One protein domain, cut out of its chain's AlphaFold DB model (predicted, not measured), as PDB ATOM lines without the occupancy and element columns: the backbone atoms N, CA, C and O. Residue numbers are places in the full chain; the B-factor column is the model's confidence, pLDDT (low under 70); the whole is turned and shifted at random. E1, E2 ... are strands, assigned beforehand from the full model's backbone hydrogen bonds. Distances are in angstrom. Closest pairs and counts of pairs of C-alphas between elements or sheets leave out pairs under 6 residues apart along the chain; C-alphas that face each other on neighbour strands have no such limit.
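AT A GLANCE: This is residues 106 to 223 of the 223 residues of an uncharacterized protein of Kribbella albertanoniae (UniProt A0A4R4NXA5). A small barrel of strands runs round in the sequence E1, E3, E8, E6, E5, E9, E10 and is nearly closed, with no neighbour pairing where E10 comes back near E1. The long bent strands E3 and E8 run side by side in its wall, E2 pairs beside the first residues of E3, and the small two-stranded sheet of E4 and E7 lies beyond one end. The printed part has 118 residues with no named helix and ten named strands, E1 to E10 in order along the chain; the class is all strand and the neighbour pairs are antiparallel. It is compact, with a radius of gyration of the C-alphas of 14.5 A and spans of 43 by 29 by 22 A.

IN THESE COORDINATES: E1 is residues 107 to 110, with C-alpha 107 at (16.867, 17.378, 11.196). E2 is residues 119 to 121, and E3, residues 124 to 135, is 31.3 A long and bends by 67 degrees at residue 127. E4 is residues 141 to 143. E5, residues 148 to 154, is 19.2 A long, and E6, residues 160 to 168, is 21.4 A long and bends by 71 degrees at residue 163. E7 is residues 175 to 177. E8, residues 182 to 194, is 31.2 A long and bends by 71 degrees at residue 186. E9 is residues 204 to 209, 16.6 A long, and E10 is residues 217 to 222, 14.3 A long, with C-alpha 222 at (28.983, 36.524, 5.505).

HOW THE PARTS SIT: The eight-stranded sheet is branched and strongly twisted. E1 and E2 lie on one side of E3 and E8 on the other side. N 108 and O 134 of E1 and E3 are 3.1 A apart, within hydrogen-bond range. In the hairpin of E2 and E3, N 119 and O 126 are 2.7 A apart. E3 and E8 pair with N 129 and O 188 at 2.8 A, and E8 and E6 with N 167 and O 191 at 2.8 A. The hairpin of E5 and E6 has N 150 and O 166 at 2.8 A. E5 and E9 have N 151 and O 208 at 2.8 A, and the hairpin of E9 and E10 has N 205 and O 221 at 2.8 A. The closest C-alphas of E1 and E10, those of Ile 109 and Val 218, are 5.9 A apart. E4 and E7 are antiparallel at 153 degrees, with N 177 and O 141 at 2.8 A. The closest C-alphas of E3 and E7, those of Asn 135 and Leu 177, are 6.5 A apart.

THE WHOLE: The C-alphas farthest apart, those of Thr 138 and Glu 197, are 44.0 A apart. The printed part has no cut, no link is long, and residue 223 is the chain's last. The mean pLDDT of the printed part is 72.4; 42 residues are under 70, among them 106 to 117, 141 to 147 and 211 to 216.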
ATOM      1  N   GLU A 106      18.495  13.591  11.003       48.47
ATOM      2  CA  GLU A 106      17.103  13.558  11.482       48.47
ATOM      3  C   GLU A 106      16.439  14.946  11.374       48.47
ATOM      4  O   GLU A 106      15.238  15.072  11.140       48.47
ATOM      5  N   LEU A 107      17.255  15.999  11.445       54.84
ATOM      6  CA  LEU A 107      16.867  17.378  11.196       54.84
ATOM      7  C   LEU A 107      17.775  17.983  10.124       54.84
ATOM      8  O   LEU A 107      18.948  18.266  10.379       54.84
ATOM      9  N   LEU A 108      17.234  18.243   8.937       58.00
ATOM     10  CA  LEU A 108      17.938  19.014   7.923       58.00
ATOM     11  C   LEU A 108      17.695  20.502   8.161       58.00
ATOM     12  O   LEU A 108      16.710  21.095   7.716       58.00
ATOM     13  N   ILE A 109      18.637  21.132   8.849       56.16
ATOM     14  CA  ILE A 109      18.671  22.588   8.923       56.16
ATOM     15  C   ILE A 109      19.380  23.083   7.673       56.16
ATOM     16  O   ILE A 109      20.582  22.887   7.516       56.16
ATOM     17  N   THR A 110      18.624  23.709   6.780       50.44
ATOM     18  CA  THR A 110      19.204  24.424   5.647       50.44
ATOM     19  C   THR A 110      19.188  25.895   6.003       50.44
ATOM     20  O   THR A 110      18.181  26.583   5.857       50.44
ATOM     21  N   GLN A 111      20.306  26.394   6.517       51.34
ATOM     22  CA  GLN A 111      20.426  27.816   6.798       51.34
ATOM     23  C   GLN A 111      20.833  28.519   5.510       51.34
ATOM     24  O   GLN A 111      22.008  28.583   5.156       51.34
ATOM     25  N   SER A 112      19.839  29.002   4.771       44.34
ATOM     26  CA  SER A 112      20.064  29.965   3.702       44.34
ATOM     27  C   SER A 112      20.042  31.355   4.317       44.34
ATOM     28  O   SER A 112      18.981  31.857   4.681       44.34
ATOM     29  N   MET A 113      21.218  31.958   4.445       50.84
ATOM     30  CA  MET A 113      21.332  33.330   4.910       50.84
ATOM     31  C   MET A 113      20.993  34.266   3.762       50.84
ATOM     32  O   MET A 113      21.811  34.499   2.872       50.84
ATOM     33  N   THR A 114      19.776  34.796   3.763       44.72
ATOM     34  CA  THR A 114      19.493  36.009   3.004       44.72
ATOM     35  C   THR A 114      20.173  37.159   3.731       44.72
ATOM     36  O   THR A 114      19.767  37.566   4.811       44.72
ATOM     37  N   LYS A 115      21.309  37.528   3.145       45.12
ATOM     38  CA  LYS A 115      22.151  38.712   3.309       45.12
ATOM     39  C   LYS A 115      21.499  39.903   4.054       45.12
ATOM     40  O   LYS A 115      20.354  40.236   3.782       45.12
ATOM     41  N   GLU A 116      22.350  40.606   4.816       53.47
ATOM     42  CA  GLU A 116      22.252  42.027   5.240       53.47
ATOM     43  C   GLU A 116      21.735  42.336   6.657       53.47
ATOM     44  O   GLU A 116      20.681  42.932   6.812       53.47
ATOM     45  N   SER A 117      22.536  42.061   7.700       61.81
ATOM     46  CA  SER A 117      22.584  42.935   8.901       61.81
ATOM     47  C   SER A 117      23.733  42.631   9.882       61.81
ATOM     48  O   SER A 117      23.674  43.056  11.037       61.81
ATOM     49  N   MET A 118      24.797  41.914   9.481       75.31
ATOM     50  CA  MET A 118      25.936  41.725  10.387       75.31
ATOM     51  C   MET A 118      26.687  43.048  10.537       75.31
ATOM     52  O   MET A 118      27.349  43.534   9.628       75.31
ATOM     53  N   THR A 119      26.546  43.648  11.709       83.19
ATOM     54  CA  THR A 119      27.218  44.870  12.117       83.19
ATOM     55  C   THR A 119      28.345  44.508  13.066       83.19
ATOM     56  O   THR A 119      28.185  43.700  13.988       83.19
ATOM     57  N   ARG A 120      29.506  45.112  12.846       82.44
ATOM     58  CA  ARG A 120      30.668  44.912  13.705       82.44
ATOM     59  C   ARG A 120      30.404  45.521  15.081       82.44
ATOM     60  O   ARG A 120      29.980  46.670  15.175       82.44
ATOM     61  N   TYR A 121      30.654  44.764  16.145       77.12
ATOM     62  CA  TYR A 121      30.409  45.219  17.513       77.12
ATOM     63  C   TYR A 121      31.425  44.615  18.480       77.12
ATOM     64  O   TYR A 121      31.450  43.400  18.672       77.12
ATOM     65  N   GLY A 122      32.228  45.462  19.131       78.12
ATOM     66  CA  GLY A 122      33.232  45.008  20.095       78.12
ATOM     67  C   GLY A 122      34.205  44.009  19.468       78.12
ATOM     68  O   GLY A 122      34.781  44.279  18.424       78.12
ATOM     69  N   ASP A 123      34.371  42.848  20.084       72.44
ATOM     70  CA  ASP A 123      35.215  41.723  19.663       72.44
ATOM     71  C   ASP A 123      34.576  40.807  18.595       72.44
ATOM     72  O   ASP A 123      35.147  39.776  18.221       72.44
ATOM     73  N   GLY A 124      33.406  41.176  18.067       83.94
ATOM     74  CA  GLY A 124      32.619  40.298  17.213       83.94
ATOM     75  C   GLY A 124      31.700  40.994  16.215       83.94
ATOM     76  O   GLY A 124      31.877  42.155  15.839       83.94
ATOM     77  N   TRP A 125      30.706  40.234  15.770       87.31
ATOM     78  CA  TRP A 125      29.682  40.660  14.820       87.31
ATOM     79  C   TRP A 125      28.298  40.338  15.375       87.31
ATOM     80  O   TRP A 125      28.108  39.313  16.033       87.31
ATOM     81  N   ARG A 126      27.320  41.204  15.121       87.19
ATOM     82  CA  ARG A 126      25.925  41.017  15.532       87.19
ATOM     83  C   ARG A 126      24.996  41.332  14.380       87.19
ATOM     84  O   ARG A 126      25.208  42.321  13.697       87.19
ATOM     85  N   GLY A 127      23.954  40.541  14.215       83.81
ATOM     86  CA  GLY A 127      22.938  40.770  13.202       83.81
ATOM     87  C   GLY A 127      21.744  39.864  13.419       83.81
ATOM     88  O   GLY A 127      21.563  39.293  14.499       83.81
ATOM     89  N   THR A 128      20.937  39.725  12.383       77.75
ATOM     90  CA  THR A 128      19.810  38.802  12.347       77.75
ATOM     91  C   THR A 128      20.060  37.699  11.333       77.75
ATOM     92  O   THR A 128      20.751  37.871  10.328       77.75
ATOM     93  N   LEU A 129      19.521  36.525  11.642       73.12
ATOM     94  CA  LEU A 129      19.597  35.342  10.813       73.12
ATOM     95  C   LEU A 129      18.194  34.871  10.454       73.12
ATOM     96  O   LEU A 129      17.414  34.514  11.336       73.12
ATOM     97  N   THR A 130      17.943  34.716   9.161       70.00
ATOM     98  CA  THR A 130      16.811  33.930   8.673       70.00
ATOM     99  C   THR A 130      17.265  32.493   8.437       70.00
ATOM    100  O   THR A 130      18.283  32.245   7.787       70.00
ATOM    101  N   SER A 131      16.539  31.519   8.991       68.94
ATOM    102  CA  SER A 131      16.894  30.099   8.870       68.94
ATOM    103  C   SER A 131      15.700  29.262   8.429       68.94
ATOM    104  O   SER A 131      14.582  29.485   8.887       68.94
ATOM    105  N   LYS A 132      15.928  28.288   7.540       70.75
ATOM    106  CA  LYS A 132      14.916  27.305   7.147       70.75
ATOM    107  C   LYS A 132      15.212  25.980   7.838       70.75
ATOM    108  O   LYS A 132      16.219  25.318   7.578       70.75
ATOM    109  N   VAL A 133      14.307  25.562   8.707       70.62
ATOM    110  CA  VAL A 133      14.372  24.260   9.371       70.62
ATOM    111  C   VAL A 133      13.473  23.300   8.610       70.62
ATOM    112  O   VAL A 133      12.282  23.566   8.474       70.62
ATOM    113  N   THR A 134      14.030  22.198   8.114       70.75
ATOM    114  CA  THR A 134      13.266  21.126   7.464       70.75
ATOM    115  C   THR A 134      13.311  19.886   8.342       70.75
ATOM    116  O   THR A 134      14.389  19.418   8.712       70.75
ATOM    117  N   ASN A 135      12.146  19.347   8.689       71.38
ATOM    118  CA  ASN A 135      12.076  18.066   9.374       71.38
ATOM    119  C   ASN A 135      12.232  16.941   8.343       71.38
ATOM    120  O   ASN A 135      11.356  16.733   7.510       71.38
ATOM    121  N   THR A 136      13.352  16.229   8.395       68.44
ATOM    122  CA  THR A 136      13.647  15.073   7.536       68.44
ATOM    123  C   THR A 136      13.438  13.740   8.249       68.44
ATOM    124  O   THR A 136      13.642  12.690   7.645       68.44
ATOM    125  N   SER A 137      13.023  13.770   9.517       64.44
ATOM    126  CA  SER A 137      12.646  12.582  10.274       64.44
ATOM    127  C   SER A 137      11.272  12.060   9.851       64.44
ATOM    128  O   SER A 137      10.516  12.717   9.134       64.44
ATOM    129  N   THR A 138      10.932  10.873  10.342       72.12
ATOM    130  CA  THR A 138       9.615  10.246  10.171       72.12
ATOM    131  C   THR A 138       8.615  10.639  11.261       72.12
ATOM    132  O   THR A 138       7.461  10.216  11.200       72.12
ATOM    133  N   VAL A 139       9.020  11.449  12.248       68.38
ATOM    134  CA  VAL A 139       8.195  11.834  13.404       68.38
ATOM    135  C   VAL A 139       7.946  13.341  13.453       68.38
ATOM    136  O   VAL A 139       8.754  14.147  12.994       68.38
ATOM    137  N   THR A 140       6.808  13.753  14.013       73.31
ATOM    138  CA  THR A 140       6.537  15.179  14.238       73.31
ATOM    139  C   THR A 140       7.427  15.697  15.356       73.31
ATOM    140  O   THR A 140       7.421  15.168  16.466       73.31
ATOM    141  N   LEU A 141       8.163  16.766  15.069       68.25
ATOM    142  CA  LEU A 141       9.022  17.414  16.043       68.25
ATOM    143  C   LEU A 141       8.233  18.498  16.770       68.25
ATOM    144  O   LEU A 141       7.725  19.433  16.154       68.25
ATOM    145  N   TYR A 142       8.156  18.376  18.088       61.81
ATOM    146  CA  TYR A 142       7.587  19.391  18.962       61.81
ATOM    147  C   TYR A 142       8.743  20.049  19.694       61.81
ATOM    148  O   TYR A 142       9.423  19.418  20.500       61.81
ATOM    149  N   GLY A 143       9.015  21.303  19.364       54.91
ATOM    150  CA  GLY A 143      10.124  22.028  19.954       54.91
ATOM    151  C   GLY A 143       9.752  23.479  20.168       54.91
ATOM    152  O   GLY A 143       9.273  24.140  19.249       54.91
ATOM    153  N   GLY A 144      10.045  23.972  21.373       51.25
ATOM    154  CA  GLY A 144      10.492  25.353  21.509       51.25
ATOM    155  C   GLY A 144      11.728  25.560  20.633       51.25
ATOM    156  O   GLY A 144      12.362  24.600  20.202       51.25
ATOM    157  N   ASN A 145      12.075  26.803  20.343       56.00
ATOM    158  CA  ASN A 145      13.220  27.112  19.498       56.00
ATOM    159  C   ASN A 145      14.368  27.560  20.423       56.00
ATOM    160  O   ASN A 145      14.498  28.756  20.684       56.00
ATOM    161  N   PRO A 146      15.107  26.618  21.053       55.78
ATOM    162  CA  PRO A 146      16.126  26.963  22.032       55.78
ATOM    163  C   PRO A 146      17.267  27.726  21.355       55.78
ATOM    164  O   PRO A 146      17.506  27.539  20.156       55.78
ATOM    165  N   PRO A 147      18.007  28.549  22.115       64.88
ATOM    166  CA  PRO A 147      19.256  29.109  21.636       64.88
ATOM    167  C   PRO A 147      20.150  28.005  21.064       64.88
ATOM    168  O   PRO A 147      20.314  26.952  21.680       64.88
ATOM    169  N   ARG A 148      20.700  28.236  19.872       73.56
ATOM    170  CA  ARG A 148      21.626  27.322  19.203       73.56
ATOM    171  C   ARG A 148      23.014  27.930  19.211       73.56
ATOM    172  O   ARG A 148      23.196  29.057  18.749       73.56
ATOM    173  N   ASP A 149      23.971  27.161  19.703       82.00
ATOM    174  CA  ASP A 149      25.386  27.478  19.600       82.00
ATOM    175  C   ASP A 149      25.949  26.876  18.302       82.00
ATOM    176  O   ASP A 149      25.593  25.766  17.895       82.00
ATOM    177  N   TYR A 150      26.821  27.626  17.638       82.38
ATOM    178  CA  TYR A 150      27.498  27.236  16.409       82.38
ATOM    179  C   TYR A 150      28.999  27.463  16.533       82.38
ATOM    180  O   TYR A 150      29.458  28.380  17.214       82.38
ATOM    181  N   LEU A 151      29.760  26.682  15.780       86.75
ATOM    182  CA  LEU A 151      31.155  26.943  15.473       86.75
ATOM    183  C   LEU A 151      31.234  27.707  14.152       86.75
ATOM    184  O   LEU A 151      30.610  27.316  13.162       86.75
ATOM    185  N   VAL A 152      32.024  28.778  14.147       87.69
ATOM    186  CA  VAL A 152      32.321  29.580  12.957       87.69
ATOM    187  C   VAL A 152      33.641  29.102  12.388       87.69
ATOM    188  O   VAL A 152      34.678  29.152  13.054       87.69
ATOM    189  N   VAL A 153      33.587  28.605  11.159       86.88
ATOM    190  CA  VAL A 153      34.671  27.843  10.555       86.88
ATOM    191  C   VAL A 153      35.073  28.483   9.234       86.88
ATOM    192  O   VAL A 153      34.237  28.689   8.358       86.88
ATOM    193  N   GLN A 154      36.357  28.794   9.074       87.56
ATOM    194  CA  GLN A 154      36.887  29.266   7.799       87.56
ATOM    195  C   GLN A 154      37.173  28.074   6.887       87.56
ATOM    196  O   GLN A 154      37.819  27.106   7.300       87.56
ATOM    197  N   GLU A 155      36.687  28.156   5.652       82.81
ATOM    198  CA  GLU A 155      37.014  27.199   4.600       82.81
ATOM    199  C   GLU A 155      38.397  27.538   4.039       82.81
ATOM    200  O   GLU A 155      38.602  28.619   3.493       82.81
ATOM    201  N   ASN A 156      39.356  26.625   4.201       73.75
ATOM    202  CA  ASN A 156      40.718  26.785   3.699       73.75
ATOM    203  C   ASN A 156      41.109  25.554   2.877       73.75
ATOM    204  O   ASN A 156      40.732  24.429   3.203       73.75
ATOM    205  N   ALA A 157      41.949  25.747   1.856       64.06
ATOM    206  CA  ALA A 157      42.410  24.669   0.972       64.06
ATOM    207  C   ALA A 157      43.126  23.512   1.706       64.06
ATOM    208  O   ALA A 157      43.219  22.408   1.179       64.06
ATOM    209  N   LYS A 158      43.635  23.760   2.922       64.94
ATOM    210  CA  LYS A 158      44.344  22.784   3.769       64.94
ATOM    211  C   LYS A 158      43.449  22.096   4.810       64.94
ATOM    212  O   LYS A 158      43.948  21.295   5.591       64.94
ATOM    213  N   GLY A 159      42.156  22.412   4.836       70.50
ATOM    214  CA  GLY A 159      41.209  21.942   5.846       70.50
ATOM    215  C   GLY A 159      40.506  23.097   6.550       70.50
ATOM    216  O   GLY A 159      41.039  24.198   6.672       70.50
ATOM    217  N   ASN A 160      39.285  22.845   7.007       83.88
ATOM    218  CA  ASN A 160      38.451  23.865   7.623       83.88
ATOM    219  C   ASN A 160      38.932  24.144   9.055       83.88
ATOM    220  O   ASN A 160      39.258  23.210   9.778       83.88
ATOM    221  N   THR A 161      38.979  25.402   9.497       85.06
ATOM    222  CA  THR A 161      39.489  25.758  10.839       85.06
ATOM    223  C   THR A 161      38.449  26.512  11.650       85.06
ATOM    224  O   THR A 161      37.857  27.469  11.155       85.06
ATOM    225  N   VAL A 162      38.236  26.112  12.906       87.38
ATOM    226  CA  VAL A 162      37.344  26.829  13.831       87.38
ATOM    227  C   VAL A 162      38.001  28.141  14.272       87.38
ATOM    228  O   VAL A 162      39.029  28.114  14.948       87.38
ATOM    229  N   LEU A 163      37.402  29.282  13.927       87.88
ATOM    230  CA  LEU A 163      37.917  30.616  14.276       87.88
ATOM    231  C   LEU A 163      37.031  31.383  15.258       87.88
ATOM    232  O   LEU A 163      37.464  32.384  15.827       87.88
ATOM    233  N   GLY A 164      35.803  30.930  15.476       88.44
ATOM    234  CA  GLY A 164      34.886  31.600  16.380       88.44
ATOM    235  C   GLY A 164      33.738  30.715  16.813       88.44
ATOM    236  O   GLY A 164      33.616  29.553  16.414       88.44
ATOM    237  N   ARG A 165      32.868  31.309  17.618       88.75
ATOM    238  CA  ARG A 165      31.582  30.733  17.996       88.75
ATOM    239  C   ARG A 165      30.481  31.707  17.647       88.75
ATOM    240  O   ARG A 165      30.706  32.914  17.599       88.75
ATOM    241  N   ALA A 166      29.293  31.180  17.415       85.50
ATOM    242  CA  ALA A 166      28.118  31.997  17.227       85.50
ATOM    243  C   ALA A 166      26.950  31.486  18.050       85.50
ATOM    244  O   ALA A 166      26.853  30.295  18.337       85.50
ATOM    245  N   LYS A 167      26.048  32.391  18.405       84.56
ATOM    246  CA  LYS A 167      24.799  32.070  19.083       84.56
ATOM    247  C   LYS A 167      23.644  32.619  18.276       84.56
ATOM    248  O   LYS A 167      23.629  33.812  17.981       84.56
ATOM    249  N   ALA A 168      22.681  31.763  17.960       78.88
ATOM    250  CA  ALA A 168      21.362  32.174  17.503       78.88
ATOM    251  C   ALA A 168      20.398  32.034  18.679       78.88
ATOM    252  O   ALA A 168      20.354  30.965  19.286       78.88
ATOM    253  N   SER A 169      19.635  33.072  19.014       70.94
ATOM    254  CA  SER A 169      18.631  33.016  20.085       70.94
ATOM    255  C   SER A 169      17.236  33.177  19.492       70.94
ATOM    256  O   SER A 169      16.768  34.300  19.328       70.94
ATOM    257  N   PRO A 170      16.572  32.085  19.095       63.91
ATOM    258  CA  PRO A 170      15.271  32.198  18.472       63.91
ATOM    259  C   PRO A 170      14.204  32.607  19.493       63.91
ATOM    260  O   PRO A 170      14.228  32.187  20.652       63.91
ATOM    261  N   GLY A 171      13.230  33.401  19.050       57.25
ATOM    262  CA  GLY A 171      12.055  33.721  19.857       57.25
ATOM    263  C   GLY A 171      11.217  32.479  20.191       57.25
ATOM    264  O   GLY A 171      11.281  31.448  19.509       57.25
ATOM    265  N   LYS A 172      10.383  32.582  21.238       52.19
ATOM    266  CA  LYS A 172       9.456  31.512  21.644       52.19
ATOM    267  C   LYS A 172       8.587  31.096  20.456       52.19
ATOM    268  O   LYS A 172       7.705  31.830  20.030       52.19
ATOM    269  N   THR A 173       8.806  29.891  19.950       53.81
ATOM    270  CA  THR A 173       7.950  29.284  18.930       53.81
ATOM    271  C   THR A 173       7.575  27.891  19.407       53.81
ATOM    272  O   THR A 173       8.387  26.984  19.354       53.81
ATOM    273  N   GLY A 174       6.357  27.734  19.928       53.75
ATOM    274  CA  GLY A 174       5.806  26.447  20.377       53.75
ATOM    275  C   GLY A 174       5.166  25.654  19.238       53.75
ATOM    276  O   GLY A 174       4.050  25.170  19.386       53.75
ATOM    277  N   ALA A 175       5.809  25.598  18.071       62.25
ATOM    278  CA  ALA A 175       5.197  25.032  16.872       62.25
ATOM    279  C   ALA A 175       5.641  23.585  16.636       62.25
ATOM    280  O   ALA A 175       6.827  23.269  16.705       62.25
ATOM    281  N   ALA A 176       4.679  22.731  16.292       73.94
ATOM    282  CA  ALA A 176       4.950  21.408  15.756       73.94
ATOM    283  C   ALA A 176       5.490  21.525  14.322       73.94
ATOM    284  O   ALA A 176       4.979  22.317  13.527       73.94
ATOM    285  N   LEU A 177       6.495  20.720  13.987       76.31
ATOM    286  CA  LEU A 177       7.034  20.594  12.640       76.31
ATOM    287  C   LEU A 177       6.867  19.138  12.169       76.31
ATOM    288  O   LEU A 177       7.651  18.276  12.578       76.31
ATOM    289  N   PRO A 178       5.841  18.831  11.355       79.94
ATOM    290  CA  PRO A 178       5.602  17.478  10.849       79.94
ATOM    291  C   PRO A 178       6.729  16.957   9.942       79.94
ATOM    292  O   PRO A 178       7.490  17.764   9.401       79.94
ATOM    293  N   PRO A 179       6.825  15.632   9.732       80.94
ATOM    294  CA  PRO A 179       7.741  15.022   8.765       80.94
ATOM    295  C   PRO A 179       7.653  15.670   7.380       80.94
ATOM    296  O   PRO A 179       6.562  15.931   6.874       80.94
ATOM    297  N   GLY A 180       8.802  15.945   6.766       77.94
ATOM    298  CA  GLY A 180       8.919  16.547   5.434       77.94
ATOM    299  C   GLY A 180       8.592  18.043   5.359       77.94
ATOM    300  O   GLY A 180       8.811  18.659   4.316       77.94
ATOM    301  N   GLN A 181       8.093  18.656   6.436       78.75
ATOM    302  CA  GLN A 181       7.725  20.069   6.434       78.75
ATOM    303  C   GLN A 181       8.922  20.976   6.697       78.75
ATOM    304  O   GLN A 181       9.874  20.629   7.401       78.75
ATOM    305  N   SER A 182       8.848  22.178   6.133       75.31
ATOM    306  CA  SER A 182       9.822  23.242   6.343       75.31
ATOM    307  C   SER A 182       9.186  24.426   7.050       75.31
ATOM    308  O   SER A 182       8.061  24.804   6.736       75.31
ATOM    309  N   LYS A 183       9.941  25.068   7.935       73.94
ATOM    310  CA  LYS A 183       9.546  26.325   8.560       73.94
ATOM    311  C   LYS A 183      10.689  27.326   8.526       73.94
ATOM    312  O   LYS A 183      11.834  26.975   8.808       73.94
ATOM    313  N   TRP A 184      10.353  28.567   8.199       69.06
ATOM    314  CA  TRP A 184      11.258  29.697   8.332       69.06
ATOM    315  C   TRP A 184      11.217  30.242   9.759       69.06
ATOM    316  O   TRP A 184      10.158  30.312  10.389       69.06
ATOM    317  N   THR A 185      12.388  30.575  10.284       68.44
ATOM    318  CA  THR A 185      12.536  31.401  11.477       68.44
ATOM    319  C   THR A 185      12.997  32.767  11.007       68.44
ATOM    320  O   THR A 185      14.132  32.889  10.534       68.44
ATOM    321  N   ASP A 186      12.119  33.753  11.110       66.06
ATOM    322  CA  ASP A 186      12.432  35.124  10.728       66.06
ATOM    323  C   ASP A 186      13.266  35.797  11.825       66.06
ATOM    324  O   ASP A 186      13.040  35.564  13.017       66.06
ATOM    325  N   ASP A 187      14.257  36.581  11.397       68.75
ATOM    326  CA  ASP A 187      15.046  37.521  12.197       68.75
ATOM    327  C   ASP A 187      15.516  37.017  13.565       68.75
ATOM    328  O   ASP A 187      15.288  37.629  14.609       68.75
ATOM    329  N   VAL A 188      16.233  35.894  13.571       75.56
ATOM    330  CA  VAL A 188      16.830  35.359  14.794       75.56
ATOM    331  C   VAL A 188      18.065  36.186  15.166       75.56
ATOM    332  O   VAL A 188      19.012  36.213  14.379       75.56
ATOM    333  N   PRO A 189      18.126  36.808  16.362       79.81
ATOM    334  CA  PRO A 189      19.337  37.455  16.848       79.81
ATOM    335  C   PRO A 189      20.533  36.511  16.770       79.81
ATOM    336  O   PRO A 189      20.510  35.411  17.336       79.81
ATOM    337  N   PHE A 190      21.572  36.959  16.075       83.12
ATOM    338  CA  PHE A 190      22.775  36.198  15.805       83.12
ATOM    339  C   PHE A 190      23.997  36.994  16.250       83.12
ATOM    340  O   PHE A 190      24.197  38.140  15.854       83.12
ATOM    341  N   THR A 191      24.809  36.402  17.120       87.62
ATOM    342  CA  THR A 191      26.052  37.013  17.607       87.62
ATOM    343  C   THR A 191      27.207  36.079  17.329       87.62
ATOM    344  O   THR A 191      27.130  34.905  17.671       87.62
ATOM    345  N   VAL A 192      28.274  36.607  16.744       87.44
ATOM    346  CA  VAL A 192      29.515  35.900  16.440       87.44
ATOM    347  C   VAL A 192      30.633  36.506  17.269       87.44
ATOM    348  O   VAL A 192      30.843  37.715  17.222       87.44
ATOM    349  N   THR A 193      31.377  35.668  17.978       88.31
ATOM    350  CA  THR A 193      32.555  36.063  18.753       88.31
ATOM    351  C   THR A 193      33.779  35.322  18.243       88.31
ATOM    352  O   THR A 193      33.727  34.115  17.970       88.31
ATOM    353  N   SER A 194      34.894  36.039  18.123       86.25
ATOM    354  CA  SER A 194      36.171  35.419  17.782       86.25
ATOM    355  C   SER A 194      36.648  34.500  18.905       86.25
ATOM    356  O   SER A 194      36.388  34.728  20.082       86.25
ATOM    357  N   CYS A 195      37.361  33.445  18.530       83.44
ATOM    358  CA  CYS A 195      38.081  32.590  19.466       83.44
ATOM    359  C   CYS A 195      39.357  33.232  20.025       83.44
ATOM    360  O   CYS A 195      39.892  32.761  21.025       83.44
ATOM    361  N   SER A 196      39.889  34.237  19.333       79.38
ATOM    362  CA  SER A 196      41.109  34.938  19.719       79.38
ATOM    363  C   SER A 196      40.796  36.393  20.033       79.38
ATOM    364  O   SER A 196      39.773  36.912  19.595       79.38
ATOM    365  N   GLU A 197      41.718  37.082  20.701       69.12
ATOM    366  CA  GLU A 197      41.629  38.537  20.894       69.12
ATOM    367  C   GLU A 197      41.561  39.299  19.560       69.12
ATOM    368  O   GLU A 197      41.056  40.420  19.492       69.12
ATOM    369  N   LYS A 198      42.030  38.680  18.466       73.81
ATOM    370  CA  LYS A 198      41.869  39.222  17.119       73.81
ATOM    371  C   LYS A 198      40.452  38.969  16.621       73.81
ATOM    372  O   LYS A 198      40.010  37.826  16.514       73.81
ATOM    373  N   GLN A 199      39.772  40.045  16.251       74.94
ATOM    374  CA  GLN A 199      38.466  40.001  15.600       74.94
ATOM    375  C   GLN A 199      38.517  39.222  14.277       74.94
ATOM    376  O   GLN A 199      39.510  39.268  13.549       74.94
ATOM    377  N   LEU A 200      37.405  38.567  13.939       83.56
ATOM    378  CA  LEU A 200      37.246  37.900  12.648       83.56
ATOM    379  C   LEU A 200      37.160  38.936  11.513       83.56
ATOM    380  O   LEU A 200      36.389  39.899  11.641       83.56
ATOM    381  N   PRO A 201      37.917  38.761  10.413       84.19
ATOM    382  CA  PRO A 201      37.791  39.617   9.240       84.19
ATOM    383  C   PRO A 201      36.435  39.415   8.552       84.19
ATOM    384  O   PRO A 201      35.798  38.371   8.709       84.19
ATOM    385  N   SER A 202      36.001  40.405   7.773       83.12
ATOM    386  CA  SER A 202      34.817  40.269   6.918       83.12
ATOM    387  C   SER A 202      35.037  39.184   5.869       83.12
ATOM    388  O   SER A 202      36.139  39.059   5.324       83.12
ATOM    389  N   GLY A 203      33.996  38.423   5.556       83.44
ATOM    390  CA  GLY A 203      34.076  37.355   4.565       83.44
ATOM    391  C   GLY A 203      33.155  36.181   4.862       83.44
ATOM    392  O   GLY A 203      32.329  36.222   5.773       83.44
ATOM    393  N   TRP A 204      33.297  35.125   4.062       83.75
ATOM    394  CA  TRP A 204      32.464  33.930   4.151       83.75
ATOM    395  C   TRP A 204      33.010  32.907   5.146       83.75
ATOM    396  O   TRP A 204      34.177  32.523   5.092       83.75
ATOM    397  N   TYR A 205      32.117  32.401   5.994       85.12
ATOM    398  CA  TYR A 205      32.395  31.354   6.969       85.12
ATOM    399  C   TYR A 205      31.323  30.269   6.919       85.12
ATOM    400  O   TYR A 205      30.158  30.531   6.628       85.12
ATOM    401  N   LEU A 206      31.712  29.040   7.236       84.19
ATOM    402  CA  LEU A 206      30.815  27.912   7.443       84.19
ATOM    403  C   LEU A 206      30.325  27.896   8.891       84.19
ATOM    404  O   LEU A 206      31.090  28.171   9.817       84.19
ATOM    405  N   LEU A 207      29.065  27.518   9.085       80.62
ATOM    406  CA  LEU A 207      28.500  27.262  10.403       80.62
ATOM    407  C   LEU A 207      28.336  25.768  10.629       80.62
ATOM    408  O   LEU A 207      27.757  25.060   9.807       80.62
ATOM    409  N   TYR A 208      28.800  25.312  11.782       79.81
ATOM    410  CA  TYR A 208      28.588  23.961  12.292       79.81
ATOM    411  C   TYR A 208      27.824  24.075  13.607       79.81
ATOM    412  O   TYR A 208      28.093  24.991  14.372       79.81
ATOM    413  N   LEU A 209      26.875  23.183  13.893       76.50
ATOM    414  CA  LEU A 209      26.235  23.165  15.215       76.50
ATOM    415  C   LEU A 209      27.271  22.784  16.279       76.50
ATOM    416  O   LEU A 209      28.014  21.830  16.083       76.50
ATOM    417  N   ASP A 210      27.338  23.507  17.393       73.12
ATOM    418  CA  ASP A 210      28.207  23.121  18.509       73.12
ATOM    419  C   ASP A 210      27.591  21.890  19.213       73.12
ATOM    420  O   ASP A 210      26.402  21.879  19.538       73.12
ATOM    421  N   GLY A 211      28.353  20.803  19.363       65.69
ATOM    422  CA  GLY A 211      27.849  19.500  19.819       65.69
ATOM    423  C   GLY A 211      28.844  18.353  19.610       65.69
ATOM    424  O   GLY A 211      29.979  18.577  19.188       65.69
ATOM    425  N   LYS A 212      28.442  17.102  19.901       51.16
ATOM    426  CA  LYS A 212      29.323  15.928  19.732       51.16
ATOM    427  C   LYS A 212      29.679  15.743  18.253       51.16
ATOM    428  O   LYS A 212      28.853  15.280  17.474       51.16
ATOM    429  N   ALA A 213      30.914  16.123  17.909       52.41
ATOM    430  CA  ALA A 213      31.539  16.055  16.588       52.41
ATOM    431  C   ALA A 213      30.608  16.518  15.452       52.41
ATOM    432  O   ALA A 213      29.998  15.677  14.789       52.41
ATOM    433  N   PRO A 214      30.476  17.829  15.193       56.09
ATOM    434  CA  PRO A 214      29.626  18.286  14.113       56.09
ATOM    435  C   PRO A 214      30.189  17.824  12.780       56.09
ATOM    436  O   PRO A 214      31.214  18.293  12.291       56.09
ATOM    437  N   LYS A 215      29.492  16.845  12.210       60.09
ATOM    438  CA  LYS A 215      29.926  16.171  10.997       60.09
ATOM    439  C   LYS A 215      29.504  16.902   9.743       60.09
ATOM    440  O   LYS A 215      29.852  16.391   8.702       60.09
ATOM    441  N   VAL A 216      28.723  17.990   9.807       69.50
ATOM    442  CA  VAL A 216      28.197  18.682   8.619       69.50
ATOM    443  C   VAL A 216      28.012  20.177   8.860       69.50
ATOM    444  O   VAL A 216      27.455  20.579   9.883       69.50
ATOM    445  N   ALA A 217      28.448  20.990   7.893       73.44
ATOM    446  CA  ALA A 217      28.119  22.409   7.856       73.44
ATOM    447  C   ALA A 217      26.611  22.600   7.617       73.44
ATOM    448  O   ALA A 217      26.057  22.108   6.634       73.44
ATOM    449  N   VAL A 218      25.950  23.340   8.503       71.75
ATOM    450  CA  VAL A 218      24.503  23.621   8.441       71.75
ATOM    451  C   VAL A 218      24.175  24.905   7.676       71.75
ATOM    452  O   VAL A 218      23.019  25.145   7.327       71.75
ATOM    453  N   GLY A 219      25.190  25.727   7.397       74.44
ATOM    454  CA  GLY A 219      25.022  27.009   6.725       74.44
ATOM    455  C   GLY A 219      26.332  27.706   6.378       74.44
ATOM    456  O   GLY A 219      27.421  27.237   6.718       74.44
ATOM    457  N   ARG A 220      26.197  28.854   5.712       77.31
ATOM    458  CA  ARG A 220      27.271  29.815   5.435       77.31
ATOM    459  C   ARG A 220      26.833  31.202   5.885       77.31
ATOM    460  O   ARG A 220      25.700  31.575   5.609       77.31
ATOM    461  N   VAL A 221      27.725  31.949   6.527       77.38
ATOM    462  CA  VAL A 221      27.509  33.340   6.945       77.38
ATOM    463  C   VAL A 221      28.534  34.247   6.286       77.38
ATOM    464  O   VAL A 221      29.701  33.875   6.171       77.38
ATOM    465  N   HIS A 222      28.094  35.428   5.861       83.06
ATOM    466  CA  HIS A 222      28.983  36.524   5.505       83.06
ATOM    467  C   HIS A 222      29.024  37.506   6.675       83.06
ATOM    468  O   HIS A 222      27.973  38.021   7.065       83.06
ATOM    469  N   LEU A 223      30.211  37.713   7.245       80.94
ATOM    470  CA  LEU A 223      30.461  38.743   8.257       80.94
ATOM    471  C   LEU A 223      30.770  40.068   7.567       80.94
ATOM    472  O   LEU A 223      31.635  40.058   6.658       80.94
TER     473      LEU A 223